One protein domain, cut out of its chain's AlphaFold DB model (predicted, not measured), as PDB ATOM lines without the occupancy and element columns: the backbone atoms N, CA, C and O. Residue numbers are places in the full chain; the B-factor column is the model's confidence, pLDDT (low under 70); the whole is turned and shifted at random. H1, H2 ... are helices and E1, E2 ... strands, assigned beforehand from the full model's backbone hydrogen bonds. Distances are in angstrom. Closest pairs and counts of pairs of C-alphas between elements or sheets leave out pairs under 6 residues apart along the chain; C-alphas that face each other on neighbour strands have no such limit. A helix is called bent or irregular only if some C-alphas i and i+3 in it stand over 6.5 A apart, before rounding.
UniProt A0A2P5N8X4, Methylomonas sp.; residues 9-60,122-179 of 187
ATOM      1  N   GLN A   9      90.889  -8.487 104.794       89.50
ATOM      2  CA  GLN A   9      90.361  -7.126 104.878       89.50
ATOM      3  C   GLN A   9      90.828  -6.242 103.719       89.50
ATOM      4  O   GLN A   9      90.030  -5.472 103.184       89.50
ATOM      5  N   SER A  10      92.088  -6.365 103.296       90.50
ATOM      6  CA  SER A  10      92.627  -5.576 102.180       90.50
ATOM      7  C   SER A  10      91.953  -5.953 100.861       90.50
ATOM      8  O   SER A  10      91.594  -5.075 100.085       90.50
ATOM      9  N   ILE A  11      91.701  -7.250 100.648       91.94
ATOM     10  CA  ILE A  11      91.016  -7.757  99.451       91.94
ATOM     11  C   ILE A  11      89.581  -7.225  99.389       91.94
ATOM     12  O   ILE A  11      89.177  -6.669  98.370       91.94
ATOM     13  N   VAL A  12      88.820  -7.353 100.483       92.12
ATOM     14  CA  VAL A  12      87.429  -6.867 100.548       92.12
ATOM     15  C   VAL A  12      87.361  -5.351 100.358       92.12
ATOM     16  O   VAL A  12      86.534  -4.872  99.589       92.12
ATOM     17  N   THR A  13      88.276  -4.603 100.977       92.50
ATOM     18  CA  THR A  13      88.368  -3.142 100.801       92.50
ATOM     19  C   THR A  13      88.692  -2.771  99.351       92.50
ATOM     20  O   THR A  13      88.101  -1.858  98.786       92.50
ATOM     21  N   GLY A  14      89.568  -3.530  98.693       92.62
ATOM     22  CA  GLY A  14      89.836  -3.377  97.265       92.62
ATOM     23  C   GLY A  14      88.588  -3.547  96.393       92.62
ATOM     24  O   GLY A  14      88.346  -2.733  95.502       92.62
ATOM     25  N   ILE A  15      87.760  -4.557  96.681       93.69
ATOM     26  CA  ILE A  15      86.482  -4.773  95.983       93.69
ATOM     27  C   ILE A  15      85.545  -3.572  96.181       93.69
ATOM     28  O   ILE A  15      84.956  -3.103  95.207       93.69
ATOM     29  N   GLU A  16      85.433  -3.046  97.407       94.19
ATOM     30  CA  GLU A  16      84.621  -1.857  97.711       94.19
ATOM     31  C   GLU A  16      85.018  -0.674  96.827       94.19
ATOM     32  O   GLU A  16      84.165  -0.101  96.149       94.19
ATOM     33  N   HIS A  17      86.314  -0.354  96.769       93.69
ATOM     34  CA  HIS A  17      86.816   0.751  95.956       93.69
ATOM     35  C   HIS A  17      86.547   0.551  94.464       93.69
ATOM     36  O   HIS A  17      86.167   1.501  93.782       93.69
ATOM     37  N   VAL A  18      86.716  -0.669  93.941       94.75
ATOM     38  CA  VAL A  18      86.448  -0.964  92.524       94.75
ATOM     39  C   VAL A  18      84.981  -0.726  92.186       94.75
ATOM     40  O   VAL A  18      84.685  -0.048  91.204       94.75
ATOM     41  N   VAL A  19      84.063  -1.249  93.003       94.12
ATOM     42  CA  VAL A  19      82.620  -1.094  92.774       94.12
ATOM     43  C   VAL A  19      82.201   0.361  92.934       94.12
ATOM     44  O   VAL A  19      81.525   0.900  92.059       94.12
ATOM     45  N   PHE A  20      82.630   1.010  94.015       93.94
ATOM     46  CA  PHE A  20      82.279   2.393  94.311       93.94
ATOM     47  C   PHE A  20      82.730   3.332  93.193       93.94
ATOM     48  O   PHE A  20      81.913   4.065  92.638       93.94
ATOM     49  N   ASN A  21      84.004   3.252  92.798       93.25
ATOM     50  CA  ASN A  21      84.555   4.104  91.748       93.25
ATOM     51  C   ASN A  21      83.916   3.813  90.387       93.25
ATOM     52  O   ASN A  21      83.662   4.745  89.630       93.25
ATOM     53  N   ALA A  22      83.622   2.548  90.067       91.25
ATOM     54  CA  ALA A  22      82.950   2.208  88.816       91.25
ATOM     55  C   ALA A  22      81.553   2.843  88.733       91.25
ATOM     56  O   ALA A  22      81.204   3.418  87.707       91.25
ATOM     57  N   VAL A  23      80.775   2.788  89.818       90.69
ATOM     58  CA  VAL A  23      79.431   3.383  89.860       90.69
ATOM     59  C   VAL A  23      79.492   4.910  89.904       90.69
ATOM     60  O   VAL A  23      78.719   5.568  89.212       90.69
ATOM     61  N   LEU A  24      80.411   5.487  90.682       91.38
ATOM     62  CA  LEU A  24      80.548   6.936  90.802       91.38
ATOM     63  C   LEU A  24      80.979   7.578  89.477       91.38
ATOM     64  O   LEU A  24      80.434   8.611  89.105       91.38
ATOM     65  N   ASN A  25      81.901   6.954  88.742       89.56
ATOM     66  CA  ASN A  25      82.386   7.485  87.466       89.56
ATOM     67  C   ASN A  25      81.333   7.448  86.347       89.56
ATOM     68  O   ASN A  25      81.391   8.278  85.445       89.56
ATOM     69  N   ASP A  26      80.397   6.497  86.390       86.12
ATOM     70  CA  ASP A  26      79.379   6.321  85.345       86.12
ATOM     71  C   ASP A  26      78.061   7.040  85.680       86.12
ATOM     72  O   ASP A  26      77.500   7.754  84.852       86.12
ATOM     73  N   ILE A  27      77.579   6.896  86.921       84.00
ATOM     74  CA  ILE A  27      76.269   7.405  87.361       84.00
ATOM     75  C   ILE A  27      76.398   8.735  88.122       84.00
ATOM     76  O   ILE A  27      75.463   9.535  88.134       84.00
ATOM     77  N   GLY A  28      77.529   8.986  88.789       84.56
ATOM     78  CA  GLY A  28      77.743  10.204  89.585       84.56
ATOM     79  C   GLY A  28      76.923  10.278  90.878       84.56
ATOM     80  O   GLY A  28      76.830  11.346  91.478       84.56
ATOM     81  N   ASN A  29      76.306   9.172  91.312       88.62
ATOM     82  CA  ASN A  29      75.470   9.126  92.512       88.62
ATOM     83  C   ASN A  29      76.104   8.260  93.608       88.62
ATOM     84  O   ASN A  29      76.125   7.030  93.522       88.62
ATOM     85  N   GLU A  30      76.555   8.915  94.672       89.19
ATOM     86  CA  GLU A  30      77.200   8.281  95.823       89.19
ATOM     87  C   GLU A  30      76.274   7.310  96.574       89.19
ATOM     88  O   GLU A  30      76.684   6.208  96.935       89.19
ATOM     89  N   GLY A  31      74.993   7.653  96.742       88.69
ATOM     90  CA  GLY A  31      74.021   6.775  97.397       88.69
ATOM     91  C   GLY A  31      73.815   5.459  96.640       88.69
ATOM     92  O   GLY A  31      73.702   4.394  97.253       88.69
ATOM     93  N   MET A  32      73.825   5.510  95.304       88.75
ATOM     94  CA  MET A  32      73.799   4.301  94.475       88.75
ATOM     95  C   MET A  32      75.107   3.515  94.571       88.75
ATOM     96  O   MET A  32      75.053   2.291  94.677       88.75
ATOM     97  N   ALA A  33      76.261   4.188  94.589       90.81
ATOM     98  CA  ALA A  33      77.562   3.540  94.738       90.81
ATOM     99  C   ALA A  33      77.663   2.771  96.066       90.81
ATOM    100  O   ALA A  33      78.024   1.595  96.074       90.81
ATOM    101  N   ILE A  34      77.236   3.380  97.174       91.06
ATOM    102  CA  ILE A  34      77.189   2.726  98.489       91.06
ATOM    103  C   ILE A  34      76.261   1.506  98.462       91.06
ATOM    104  O   ILE A  34      76.624   0.433  98.950       91.06
ATOM    105  N   LYS A  35      75.065   1.641  97.879       91.38
ATOM    106  CA  LYS A  35      74.112   0.528  97.778       91.38
ATOM    107  C   LYS A  35      74.684  -0.631  96.955       91.38
ATOM    108  O   LYS A  35      74.558  -1.782  97.363       91.38
ATOM    109  N   ALA A  36      75.352  -0.329  95.845       92.38
ATOM    110  CA  ALA A  36      75.988  -1.307  94.967       92.38
ATOM    111  C   ALA A  36      77.114  -2.078  95.663       92.38
ATOM    112  O   ALA A  36      77.189  -3.305  95.554       92.38
ATOM    113  N   VAL A  37      77.959  -1.369  96.419       94.06
ATOM    114  CA  VAL A  37      79.004  -1.976  97.252       94.06
ATOM    115  C   VAL A  37      78.373  -2.949  98.245       94.06
ATOM    116  O   VAL A  37      78.750  -4.119  98.270       94.06
ATOM    117  N   ARG A  38      77.357  -2.510  98.999       92.00
ATOM    118  CA  ARG A  38      76.675  -3.357  99.992       92.00
ATOM    119  C   ARG A  38      76.075  -4.609  99.363       92.00
ATOM    120  O   ARG A  38      76.346  -5.704  99.844       92.00
ATOM    121  N   SER A  39      75.337  -4.468  98.261       92.81
ATOM    122  CA  SER A  39      74.754  -5.610  97.545       92.81
ATOM    123  C   SER A  39      75.819  -6.580  97.026       92.81
ATOM    124  O   SER A  39      75.626  -7.791  97.085       92.81
ATOM    125  N   THR A  40      76.969  -6.073  96.570       93.94
ATOM    126  CA  THR A  40      78.088  -6.917  96.118       93.94
ATOM    127  C   THR A  40      78.700  -7.697  97.278       93.94
ATOM    128  O   THR A  40      78.874  -8.911  97.181       93.94
ATOM    129  N   LEU A  41      79.007  -7.025  98.390       93.94
ATOM    130  CA  LEU A  41      79.596  -7.671  99.563       93.94
ATOM    131  C   LEU A  41      78.650  -8.693 100.188       93.94
ATOM    132  O   LEU A  41      79.085  -9.782 100.552       93.94
ATOM    133  N   GLU A  42      77.362  -8.364 100.279       92.88
ATOM    134  CA  GLU A  42      76.323  -9.280 100.743       92.88
ATOM    135  C   GLU A  42      76.223 -10.509  99.836       92.88
ATOM    136  O   GLU A  42      76.233 -11.634 100.333       92.88
ATOM    137  N   CYS A  43      76.232 -10.318  98.513       92.00
ATOM    138  CA  CYS A  43      76.243 -11.416  97.549       92.00
ATOM    139  C   CYS A  43      77.446 -12.347  97.764       92.00
ATOM    140  O   CYS A  43      77.285 -13.562  97.898       92.00
ATOM    141  N   LEU A  44      78.655 -11.784  97.853       92.44
ATOM    142  CA  LEU A  44      79.875 -12.558  98.079       92.44
ATOM    143  C   LEU A  44      79.818 -13.294  99.423       92.44
ATOM    144  O   LEU A  44      80.078 -14.495  99.494       92.44
ATOM    145  N   TYR A  45      79.418 -12.610 100.490       92.31
ATOM    146  CA  TYR A  45      79.318 -13.215 101.810       92.31
ATOM    147  C   TYR A  45      78.282 -14.347 101.861       92.31
ATOM    148  O   TYR A  45      78.574 -15.407 102.411       92.31
ATOM    149  N   ILE A  46      77.098 -14.181 101.266       90.00
ATOM    150  CA  ILE A  46      76.044 -15.207 101.265       90.00
ATOM    151  C   ILE A  46      76.468 -16.461 100.497       90.00
ATOM    152  O   ILE A  46      76.083 -17.561 100.908       90.00
ATOM    153  N   ASN A  47      77.238 -16.304  99.418       88.44
ATOM    154  CA  ASN A  47      77.705 -17.421  98.598       88.44
ATOM    155  C   ASN A  47      78.887 -18.168  99.232       88.44
ATOM    156  O   ASN A  47      78.957 -19.389  99.115       88.44
ATOM    157  N   PHE A  48      79.781 -17.477  99.949       89.25
ATOM    158  CA  PHE A  48      80.981 -18.106 100.517       89.25
ATOM    159  C   PHE A  48      80.905 -18.387 102.024       89.25
ATOM    160  O   PHE A  48      81.466 -19.376 102.477       89.25
ATOM    161  N   ARG A  49      80.218 -17.565 102.826       84.12
ATOM    162  CA  ARG A  49      79.937 -17.767 104.269       84.12
ATOM    163  C   ARG A  49      81.129 -18.253 105.110       84.12
ATOM    164  O   ARG A  49      80.989 -19.164 105.924       84.12
ATOM    165  N   GLY A  50      82.306 -17.660 104.927       79.88
ATOM    166  CA  GLY A  50      83.520 -18.055 105.651       79.88
ATOM    167  C   GLY A  50      84.255 -19.276 105.086       79.88
ATOM    168  O   GLY A  50      85.186 -19.761 105.724       79.88
ATOM    169  N   GLN A  51      83.882 -19.761 103.901       85.00
ATOM    170  CA  GLN A  51      84.693 -20.706 103.135       85.00
ATOM    171  C   GLN A  51      85.961 -20.033 102.596       85.00
ATOM    172  O   GLN A  51      85.998 -18.819 102.381       85.00
ATOM    173  N   VAL A  52      86.993 -20.847 102.365       84.69
ATOM    174  CA  VAL A  52      88.241 -20.411 101.736       84.69
ATOM    175  C   VAL A  52      88.016 -20.275 100.230       84.69
ATOM    176  O   VAL A  52      87.632 -21.230  99.559       84.69
ATOM    177  N   ILE A  53      88.274 -19.083  99.708       89.19
ATOM    178  CA  ILE A  53      88.065 -18.685  98.321       89.19
ATOM    179  C   ILE A  53      89.423 -18.574  97.640       89.19
ATOM    180  O   ILE A  53      90.296 -17.837  98.093       89.19
ATOM    181  N   TYR A  54      89.589 -19.283  96.527       87.25
ATOM    182  CA  TYR A  54      90.768 -19.170  95.675       87.25
ATOM    183  C   TYR A  54      90.586 -18.083  94.615       87.25
ATOM    184  O   TYR A  54      89.634 -18.124  93.833       87.25
ATOM    185  N   ILE A  55      91.531 -17.144  94.561       88.94
ATOM    186  CA  ILE A  55      91.654 -16.171  93.481       88.94
ATOM    187  C   ILE A  55      92.528 -16.792  92.389       88.94
ATOM    188  O   ILE A  55      93.722 -17.029  92.607       88.94
ATOM    189  N   PRO A  56      91.972 -17.068  91.201       82.38
ATOM    190  CA  PRO A  56      92.745 -17.672  90.137       82.38
ATOM    191  C   PRO A  56      93.835 -16.732  89.629       82.38
ATOM    192  O   PRO A  56      93.660 -15.521  89.531       82.38
ATOM    193  N   ASN A  57      94.961 -17.310  89.215       81.56
ATOM    194  CA  ASN A  57      95.856 -16.618  88.290       81.56
ATOM    195  C   ASN A  57      95.085 -16.315  87.000       81.56
ATOM    196  O   ASN A  57      94.325 -17.183  86.569       81.56
ATOM    197  N   LYS A  58      95.314 -15.140  86.385       68.12
ATOM    198  CA  LYS A  58      94.662 -14.652  85.145       68.12
ATOM    199  C   LYS A  58      93.904 -15.740  84.385       68.12
ATOM    200  O   LYS A  58      94.495 -16.523  83.629       68.12
ATOM    201  N   TYR A  59      92.595 -15.793  84.623       55.38
ATOM    202  CA  TYR A  59      91.730 -16.802  84.045       55.38
ATOM    203  C   TYR A  59      91.503 -16.500  82.558       55.38
ATOM    204  O   TYR A  59      90.846 -15.542  82.167       55.38
ATOM    205  N   HIS A  60      92.206 -17.298  81.756       48.62
ATOM    206  CA  HIS A  60      91.960 -17.890  80.434       48.62
ATOM    207  C   HIS A  60      90.988 -17.316  79.384       48.62
ATOM    208  O   HIS A  60      90.913 -17.931  78.324       48.62
ATOM    209  N   PRO A 122      86.693 -21.372  88.417       81.56
ATOM    210  CA  PRO A 122      86.823 -21.206  89.850       81.56
ATOM    211  C   PRO A 122      85.508 -20.667  90.392       81.56
ATOM    212  O   PRO A 122      84.922 -19.772  89.784       81.56
ATOM    213  N   ILE A 123      85.060 -21.192  91.532       84.94
ATOM    214  CA  ILE A 123      83.768 -20.828  92.138       84.94
ATOM    215  C   ILE A 123      83.658 -19.304  92.300       84.94
ATOM    216  O   ILE A 123      82.597 -18.733  92.076       84.94
ATOM    217  N   LEU A 124      84.775 -18.620  92.583       89.12
ATOM    218  CA  LEU A 124      84.846 -17.158  92.591       89.12
ATOM    219  C   LEU A 124      84.349 -16.526  91.285       89.12
ATOM    220  O   LEU A 124      83.518 -15.628  91.327       89.12
ATOM    221  N   ILE A 125      84.830 -17.002  90.139       87.19
ATOM    222  CA  ILE A 125      84.445 -16.467  88.828       87.19
ATOM    223  C   ILE A 125      82.981 -16.779  88.526       87.19
ATOM    224  O   ILE A 125      82.285 -15.918  88.011       87.19
ATOM    225  N   GLN A 126      82.482 -17.957  88.910       83.69
ATOM    226  CA  GLN A 126      81.057 -18.283  88.766       83.69
ATOM    227  C   GLN A 126      80.176 -17.334  89.589       83.69
ATOM    228  O   GLN A 126      79.203 -16.789  89.081       83.69
ATOM    229  N   VAL A 127      80.542 -17.078  90.851       87.56
ATOM    230  CA  VAL A 127      79.794 -16.151  91.713       87.56
ATOM    231  C   VAL A 127      79.795 -14.736  91.133       87.56
ATOM    232  O   VAL A 127      78.752 -14.078  91.098       87.56
ATOM    233  N   LEU A 128      80.951 -14.282  90.645       90.31
ATOM    234  CA  LEU A 128      81.077 -12.981  90.002       90.31
ATOM    235  C   LEU A 128      80.254 -12.911  88.708       90.31
ATOM    236  O   LEU A 128      79.508 -11.958  88.538       90.31
ATOM    237  N   ASP A 129      80.311 -13.890  87.815       85.62
ATOM    238  CA  ASP A 129      79.618 -13.798  86.523       85.62
ATOM    239  C   ASP A 129      78.095 -13.981  86.643       85.62
ATOM    240  O   ASP A 129      77.335 -13.291  85.956       85.62
ATOM    241  N   ASP A 130      77.639 -14.870  87.530       84.19
ATOM    242  CA  ASP A 130      76.239 -15.308  87.553       84.19
ATOM    243  C   ASP A 130      75.390 -14.577  88.608       84.19
ATOM    244  O   ASP A 130      74.208 -14.310  88.375       84.19
ATOM    245  N   TYR A 131      75.968 -14.221  89.763       89.56
ATOM    246  CA  TYR A 131      75.198 -13.733  90.916       89.56
ATOM    247  C   TYR A 131      75.377 -12.234  91.154       89.56
ATOM    248  O   TYR A 131      74.387 -11.519  91.327       89.56
ATOM    249  N   VAL A 132      76.613 -11.726  91.114       92.31
ATOM    250  CA  VAL A 132      76.886 -10.304  91.394       92.31
ATOM    251  C   VAL A 132      76.135  -9.363  90.433       92.31
ATOM    252  O   VAL A 132      75.478  -8.441  90.920       92.31
ATOM    253  N   PRO A 133      76.109  -9.593  89.102       91.00
ATOM    254  CA  PRO A 133      75.340  -8.766  88.184       91.00
ATOM    255  C   PRO A 133      73.843  -8.753  88.488       91.00
ATOM    256  O   PRO A 133      73.201  -7.713  88.348       91.00
ATOM    257  N   ALA A 134      73.282  -9.888  88.918       86.88
ATOM    258  CA  ALA A 134      71.871  -9.984  89.267       86.88
ATOM    259  C   ALA A 134      71.542  -9.155  90.520       86.88
ATOM    260  O   ALA A 134      70.535  -8.445  90.532       86.88
ATOM    261  N   GLU A 135      72.399  -9.182  91.546       90.38
ATOM    262  CA  GLU A 135      72.203  -8.366  92.753       90.38
ATOM    263  C   GLU A 135      72.411  -6.871  92.488       90.38
ATOM    264  O   GLU A 135      71.617  -6.037  92.932       90.38
ATOM    265  N   LEU A 136      73.420  -6.512  91.692       90.94
ATOM    266  CA  LEU A 136      73.636  -5.128  91.268       90.94
ATOM    267  C   LEU A 136      72.439  -4.601  90.466       90.94
ATOM    268  O   LEU A 136      71.975  -3.485  90.719       90.94
ATOM    269  N   ALA A 137      71.869  -5.414  89.574       90.69
ATOM    270  CA  ALA A 137      70.671  -5.045  88.829       90.69
ATOM    271  C   ALA A 137      69.470  -4.770  89.749       90.69
ATOM    272  O   ALA A 137      68.772  -3.768  89.581       90.69
ATOM    273  N   ARG A 138      69.270  -5.591  90.789       87.75
ATOM    274  CA  ARG A 138      68.232  -5.354  91.812       87.75
ATOM    275  C   ARG A 138      68.474  -4.088  92.629       87.75
ATOM    276  O   ARG A 138      67.523  -3.483  93.124       87.75
ATOM    277  N   SER A 139      69.729  -3.664  92.765       83.62
ATOM    278  CA  SER A 139      70.065  -2.423  93.463       83.62
ATOM    279  C   SER A 139      69.720  -1.160  92.655       83.62
ATOM    280  O   SER A 139      69.586  -0.093  93.262       83.62
ATOM    281  N   GLY A 140      69.467  -1.294  91.345       86.81
ATOM    282  CA  GLY A 140      69.088  -0.213  90.428       86.81
ATOM    283  C   GLY A 140      70.101   0.053  89.308       86.81
ATOM    284  O   GLY A 140      69.917   0.995  88.543       86.81
ATOM    285  N   ILE A 141      71.163  -0.753  89.204       90.50
ATOM    286  CA  ILE A 141      72.197  -0.613  88.172       90.50
ATOM    287  C   ILE A 141      71.740  -1.295  86.875       90.50
ATOM    288  O   ILE A 141      71.138  -2.364  86.895       90.50
ATOM    289  N   ASN A 142      72.033  -0.688  85.725       92.38
ATOM    290  CA  ASN A 142      71.761  -1.302  84.426       92.38
ATOM    291  C   ASN A 142      72.507  -2.646  84.283       92.38
ATOM    292  O   ASN A 142      73.653  -2.771  84.703       92.38
ATOM    293  N   GLN A 143      71.885  -3.649  83.659       88.62
ATOM    294  CA  GLN A 143      72.449  -4.995  83.551       88.62
ATOM    295  C   GLN A 143      73.806  -5.067  82.825       88.62
ATOM    296  O   GLN A 143      74.653  -5.872  83.212       88.62
ATOM    297  N   ASP A 144      74.046  -4.229  81.817       86.81
ATOM    298  CA  ASP A 144      75.336  -4.184  81.120       86.81
ATOM    299  C   ASP A 144      76.421  -3.564  82.006       86.81
ATOM    300  O   ASP A 144      77.527  -4.099  82.108       86.81
ATOM    301  N   MET A 145      76.073  -2.510  82.747       89.00
ATOM    302  CA  MET A 145      76.961  -1.902  83.739       89.00
ATOM    303  C   MET A 145      77.253  -2.865  84.899       89.00
ATOM    304  O   MET A 145      78.389  -2.983  85.345       89.00
ATOM    305  N   ALA A 146      76.257  -3.625  85.352       91.00
ATOM    306  CA  ALA A 146      76.412  -4.629  86.398       91.00
ATOM    307  C   ALA A 146      77.399  -5.742  85.992       91.00
ATOM    308  O   ALA A 146      78.245  -6.149  86.791       91.00
ATOM    309  N   ARG A 147      77.343  -6.196  84.732       88.69
ATOM    310  CA  ARG A 147      78.324  -7.136  84.165       88.69
ATOM    311  C   ARG A 147      79.716  -6.521  84.068       88.69
ATOM    312  O   ARG A 147      80.691  -7.191  84.400       88.69
ATOM    313  N   LEU A 148      79.815  -5.260  83.647       88.19
ATOM    314  CA  LEU A 148      81.089  -4.546  83.567       88.19
ATOM    315  C   LEU A 148      81.742  -4.405  84.946       88.19
ATOM    316  O   LEU A 148      82.917  -4.727  85.097       88.19
ATOM    317  N   ILE A 149      80.978  -3.995  85.963       91.62
ATOM    318  CA  ILE A 149      81.447  -3.917  87.351       91.62
ATOM    319  C   ILE A 149      81.948  -5.287  87.810       91.62
ATOM    320  O   ILE A 149      83.042  -5.377  88.359       91.62
ATOM    321  N   SER A 150      81.200  -6.357  87.535       91.25
ATOM    322  CA  SER A 150      81.634  -7.705  87.902       91.25
ATOM    323  C   SER A 150      82.939  -8.121  87.213       91.25
ATOM    324  O   SER A 150      83.868  -8.610  87.860       91.25
ATOM    325  N   SER A 151      83.070  -7.824  85.918       88.25
ATOM    326  CA  SER A 151      84.307  -8.053  85.169       88.25
ATOM    327  C   SER A 151      85.483  -7.250  85.738       88.25
ATOM    328  O   SER A 151      86.585  -7.784  85.868       88.25
ATOM    329  N   ASN A 152      85.244  -6.005  86.158       92.25
ATOM    330  CA  ASN A 152      86.247  -5.160  86.802       92.25
ATOM    331  C   ASN A 152      86.686  -5.728  88.158       92.25
ATOM    332  O   ASN A 152      87.880  -5.727  88.447       92.25
ATOM    333  N   ILE A 153      85.755  -6.258  88.965       93.62
ATOM    334  CA  ILE A 153      86.085  -6.954  90.220       93.62
ATOM    335  C   ILE A 153      86.974  -8.163  89.922       93.62
ATOM    336  O   ILE A 153      88.037  -8.310  90.524       93.62
ATOM    337  N   ALA A 154      86.571  -9.017  88.977       90.56
ATOM    338  CA  ALA A 154      87.331 -10.209  88.613       90.56
ATOM    339  C   ALA A 154      88.743  -9.848  88.120       90.56
ATOM    340  O   ALA A 154      89.727 -10.437  88.571       90.56
ATOM    341  N   GLY A 155      88.850  -8.856  87.231       88.12
ATOM    342  CA  GLY A 155      90.121  -8.347  86.722       88.12
ATOM    343  C   GLY A 155      91.015  -7.817  87.840       88.12
ATOM    344  O   GLY A 155      92.155  -8.257  87.969       88.12
ATOM    345  N   TYR A 156      90.470  -6.960  88.705       92.69
ATOM    346  CA  TYR A 156      91.181  -6.412  89.856       92.69
ATOM    347  C   TYR A 156      91.728  -7.509  90.776       92.69
ATOM    348  O   TYR A 156      92.913  -7.496  91.108       92.69
ATOM    349  N   LEU A 157      90.898  -8.489  91.146       90.94
ATOM    350  CA  LEU A 157      91.316  -9.589  92.016       90.94
ATOM    351  C   LEU A 157      92.432 -10.419  91.377       90.94
ATOM    352  O   LEU A 157      93.432 -10.710  92.028       90.94
ATOM    353  N   MET A 158      92.295 -10.768  90.099       88.81
ATOM    354  CA  MET A 158      93.299 -11.563  89.388       88.81
ATOM    355  C   MET A 158      94.602 -10.800  89.115       88.81
ATOM    356  O   MET A 158      95.645 -11.434  88.968       88.81
ATOM    357  N   ASP A 159      94.561  -9.471  89.016       86.94
ATOM    358  CA  ASP A 159      95.749  -8.636  88.814       86.94
ATOM    359  C   ASP A 159      96.490  -8.354  90.127       86.94
ATOM    360  O   ASP A 159      97.717  -8.445  90.161       86.94
ATOM    361  N   GLN A 160      95.767  -8.028  91.202       88.69
ATOM    362  CA  GLN A 160      96.366  -7.642  92.486       88.69
ATOM    363  C   GLN A 160      96.671  -8.837  93.393       88.69
ATOM    364  O   GLN A 160      97.636  -8.807  94.156       88.69
ATOM    365  N   TYR A 161      95.864  -9.895  93.306       89.88
ATOM    366  CA  TYR A 161      95.899 -11.033  94.226       89.88
ATOM    367  C   TYR A 161      95.937 -12.403  93.515       89.88
ATOM    368  O   TYR A 161      95.241 -13.333  93.934       89.88
ATOM    369  N   PRO A 162      96.743 -12.584  92.447       87.50
ATOM    370  CA  PRO A 162      96.792 -13.842  91.710       87.50
ATOM    371  C   PRO A 162      97.263 -15.000  92.601       87.50
ATOM    372  O   PRO A 162      98.317 -14.934  93.234       87.50
ATOM    373  N   GLY A 163      96.490 -16.086  92.629       82.38
ATOM    374  CA  GLY A 163      96.856 -17.314  93.333       82.38
ATOM    375  C   GLY A 163      96.647 -17.278  94.850       82.38
ATOM    376  O   GLY A 163      97.094 -18.197  95.535       82.38
ATOM    377  N   ILE A 164      95.986 -16.243  95.376       87.81
ATOM    378  CA  ILE A 164      95.757 -16.070  96.812       87.81
ATOM    379  C   ILE A 164      94.499 -16.816  97.259       87.81
ATOM    380  O   ILE A 164      93.494 -16.860  96.554       87.81
ATOM    381  N   LEU A 165      94.562 -17.389  98.459       86.06
ATOM    382  CA  LEU A 165      93.409 -17.916  99.179       86.06
ATOM    383  C   LEU A 165      92.984 -16.891 100.232       86.06
ATOM    384  O   LEU A 165      93.826 -16.429 101.001       86.06
ATOM    385  N   PHE A 166      91.701 -16.548 100.289       88.94
ATOM    386  CA  PHE A 166      91.166 -15.635 101.301       88.94
ATOM    387  C   PHE A 166      89.824 -16.122 101.835       88.94
ATOM    388  O   PHE A 166      89.184 -16.978 101.232       88.94
ATOM    389  N   THR A 167      89.383 -15.568 102.962       88.19
ATOM    390  CA  THR A 167      88.131 -15.979 103.600       88.19
ATOM    391  C   THR A 167      87.272 -14.763 103.893       88.19
ATOM    392  O   THR A 167      87.717 -13.829 104.555       88.19
ATOM    393  N   PHE A 168      86.004 -14.797 103.482       88.06
ATOM    394  CA  PHE A 168      85.044 -13.761 103.862       88.06
ATOM    395  C   PHE A 168      84.295 -14.178 105.136       88.06
ATOM    396  O   PHE A 168      83.223 -14.780 105.085       88.06
ATOM    397  N   SER A 169      84.910 -13.925 106.295       87.88
ATOM    398  CA  SER A 169      84.356 -14.316 107.597       87.88
ATOM    399  C   SER A 169      83.166 -13.441 108.005       87.88
ATOM    400  O   SER A 169      83.049 -12.289 107.589       87.88
ATOM    401  N   LYS A 170      82.306 -13.965 108.889       86.12
ATOM    402  CA  LYS A 170      81.206 -13.188 109.478       86.12
ATOM    403  C   LYS A 170      81.708 -11.944 110.218       86.12
ATOM    404  O   LYS A 170      81.116 -10.889 110.083       86.12
ATOM    405  N   GLN A 171      82.820 -12.054 110.946       86.62
ATOM    406  CA  GLN A 171      83.418 -10.915 111.656       86.62
ATOM    407  C   GLN A 171      83.824  -9.799 110.689       86.62
ATOM    408  O   GLN A 171      83.558  -8.633 110.956       86.62
ATOM    409  N   LEU A 172      84.424 -10.161 109.550       85.75
ATOM    410  CA  LEU A 172      84.796  -9.203 108.513       85.75
ATOM    411  C   LEU A 172      83.557  -8.588 107.849       85.75
ATOM    412  O   LEU A 172      83.516  -7.382 107.634       85.75
ATOM    413  N   TYR A 173      82.535  -9.397 107.562       87.38
ATOM    414  CA  TYR A 173      81.262  -8.916 107.022       87.38
ATOM    415  C   TYR A 173      80.553  -7.946 107.975       87.38
ATOM    416  O   TYR A 173      80.121  -6.876 107.550       87.38
ATOM    417  N   ASP A 174      80.465  -8.290 109.259       86.19
ATOM    418  CA  ASP A 174      79.842  -7.453 110.282       86.19
ATOM    419  C   ASP A 174      80.632  -6.143 110.446       86.19
ATOM    420  O   ASP A 174      80.025  -5.079 110.468       86.19
ATOM    421  N   ALA A 175      81.971  -6.186 110.447       84.44
ATOM    422  CA  ALA A 175      82.816  -4.989 110.508       84.44
ATOM    423  C   ALA A 175      82.611  -4.044 109.310       84.44
ATOM    424  O   ALA A 175      82.632  -2.828 109.476       84.44
ATOM    425  N   LYS A 176      82.376  -4.587 108.109       82.62
ATOM    426  CA  LYS A 176      82.079  -3.790 106.908       82.62
ATOM    427  C   LYS A 176      80.640  -3.272 106.847       82.62
ATOM    428  O   LYS A 176      80.377  -2.317 106.128       82.62
ATOM    429  N   ASN A 177      79.717  -3.868 107.604       73.25
ATOM    430  CA  ASN A 177      78.319  -3.432 107.674       73.25
ATOM    431  C   ASN A 177      77.969  -2.617 108.930       73.25
ATOM    432  O   ASN A 177      76.889  -2.032 108.959       73.25
ATOM    433  N   CYS A 178      78.821  -2.589 109.964       54.66
ATOM    434  CA  CYS A 178      78.542  -1.879 111.220       54.66
ATOM    435  C   CYS A 178      78.964  -0.405 111.218       54.66
ATOM    436  O   CYS A 178      78.660   0.302 112.177       54.66
ATOM    437  N   VAL A 179      79.679   0.057 110.192       50.50
ATOM    438  CA  VAL A 179      80.067   1.463 110.056       50.50
ATOM    439  C   VAL A 179      78.980   2.166 109.247       50.50
ATOM    440  O   VAL A 179      78.774   1.857 108.075       50.50
TER     441      VAL A 179
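AT A GLANCE: This is residues 9 to 60 and 122 to 179 of the 187 residues of a protein of Methylomonas sp. (UniProt A0A2P5N8X4). Four helices, H1 to H4, form an up-and-down bundle, each running against the one before it, and a small two-stranded sheet, E1 and E2, lies across one end of it. After E2 a short fifth helix, H5, folds back along the outside of H2. The printed part has 110 residues, with five named helices and two named strands in the order H1, H2, E1, H3, H4, E2, H5; the class is mostly helix, and the sheet, in the order E1, E2, is antiparallel. The whole is compact, with a radius of gyration of the C-alphas of 12.9 A, and rounded, with spans of 35 by 33 by 21 A.

IN THESE COORDINATES: The sheet is E1, residues 52 to 54, with E2, residues 165 to 167. C-alpha 52 is at (88.241, -20.411, 101.736). H1, residues 9 to 27, is 26.8 A long and begins with C-alpha 9 at (90.361, -7.126, 104.878). H2, residues 30 to 48, is 27.1 A long. H3, residues 123 to 139, is 23.0 A long, and H4, residues 143 to 160, is 25.7 A long. H5, residues 170 to 177, is 10.3 A long and ends with C-alpha 177 at (78.319, -3.432, 107.674).

HOW THE PARTS SIT: E1 and E2 are antiparallel at 142 degrees; N 53 and O 166, 2.8 A apart, and N 166 and O 53, 2.9 A apart, are within hydrogen-bond range. The closest C-alphas of E1 and H3 are those of Ile 53 and Leu 124, 6.7 A apart. H1 and E2 are near each other, with 6 pairs of C-alphas within 10 A. H2 is the hub and touches three helices. H1 and H2 form a helical hairpin with a steep tilt of 41 degrees, closest at the C-alphas of Phe 20 and Ala 33, 4.9 A. H2 and H3 touch at the C-alphas of Ala 36 and Leu 136, 5.8 A, at a steep tilt of 39 degrees, opposite ways. H3 and H4 form a second helical hairpin with a steep tilt of 38 degrees, closest at the C-alphas of Pro 133 and Ala 146, 4.6 A. H4 touches H1 with residues 149 to 157 alone, closest at the C-alphas of Ile 153 and Ile 15, 6.2 A; their steep tilt of 36 degrees is only just past shallow. H1 and H3 are apart. H2 touches H5 with residues 38 to 45 alone, at a shallow tilt of 9 degrees, opposite ways; the closest C-alphas are those of Tyr 45 and Tyr 173, 7.0 A. Helix packing is mostly crossed. H3 has a kink of 32 degrees near residue 133 and is only just irregular, with C-alphas 130 and 133 at 6.6 A. Each O i to N i+4 pair is within hydrogen-bond range in H1, H2, H4 and H5, but 10 of 13 are in H3.

THE WHOLE: The two C-alphas farthest apart are those of His 60 and Val 179, 37.3 A. Residues 61 to 121 are not printed, and C-alphas 60 and 122 are 11.2 A apart across this cut, which falls in the link from E1 to H3. The links that are printed whole are tight. The mean pLDDT of the printed part is 87.4; residues 58 to 60 and 178 to 179 are under 70.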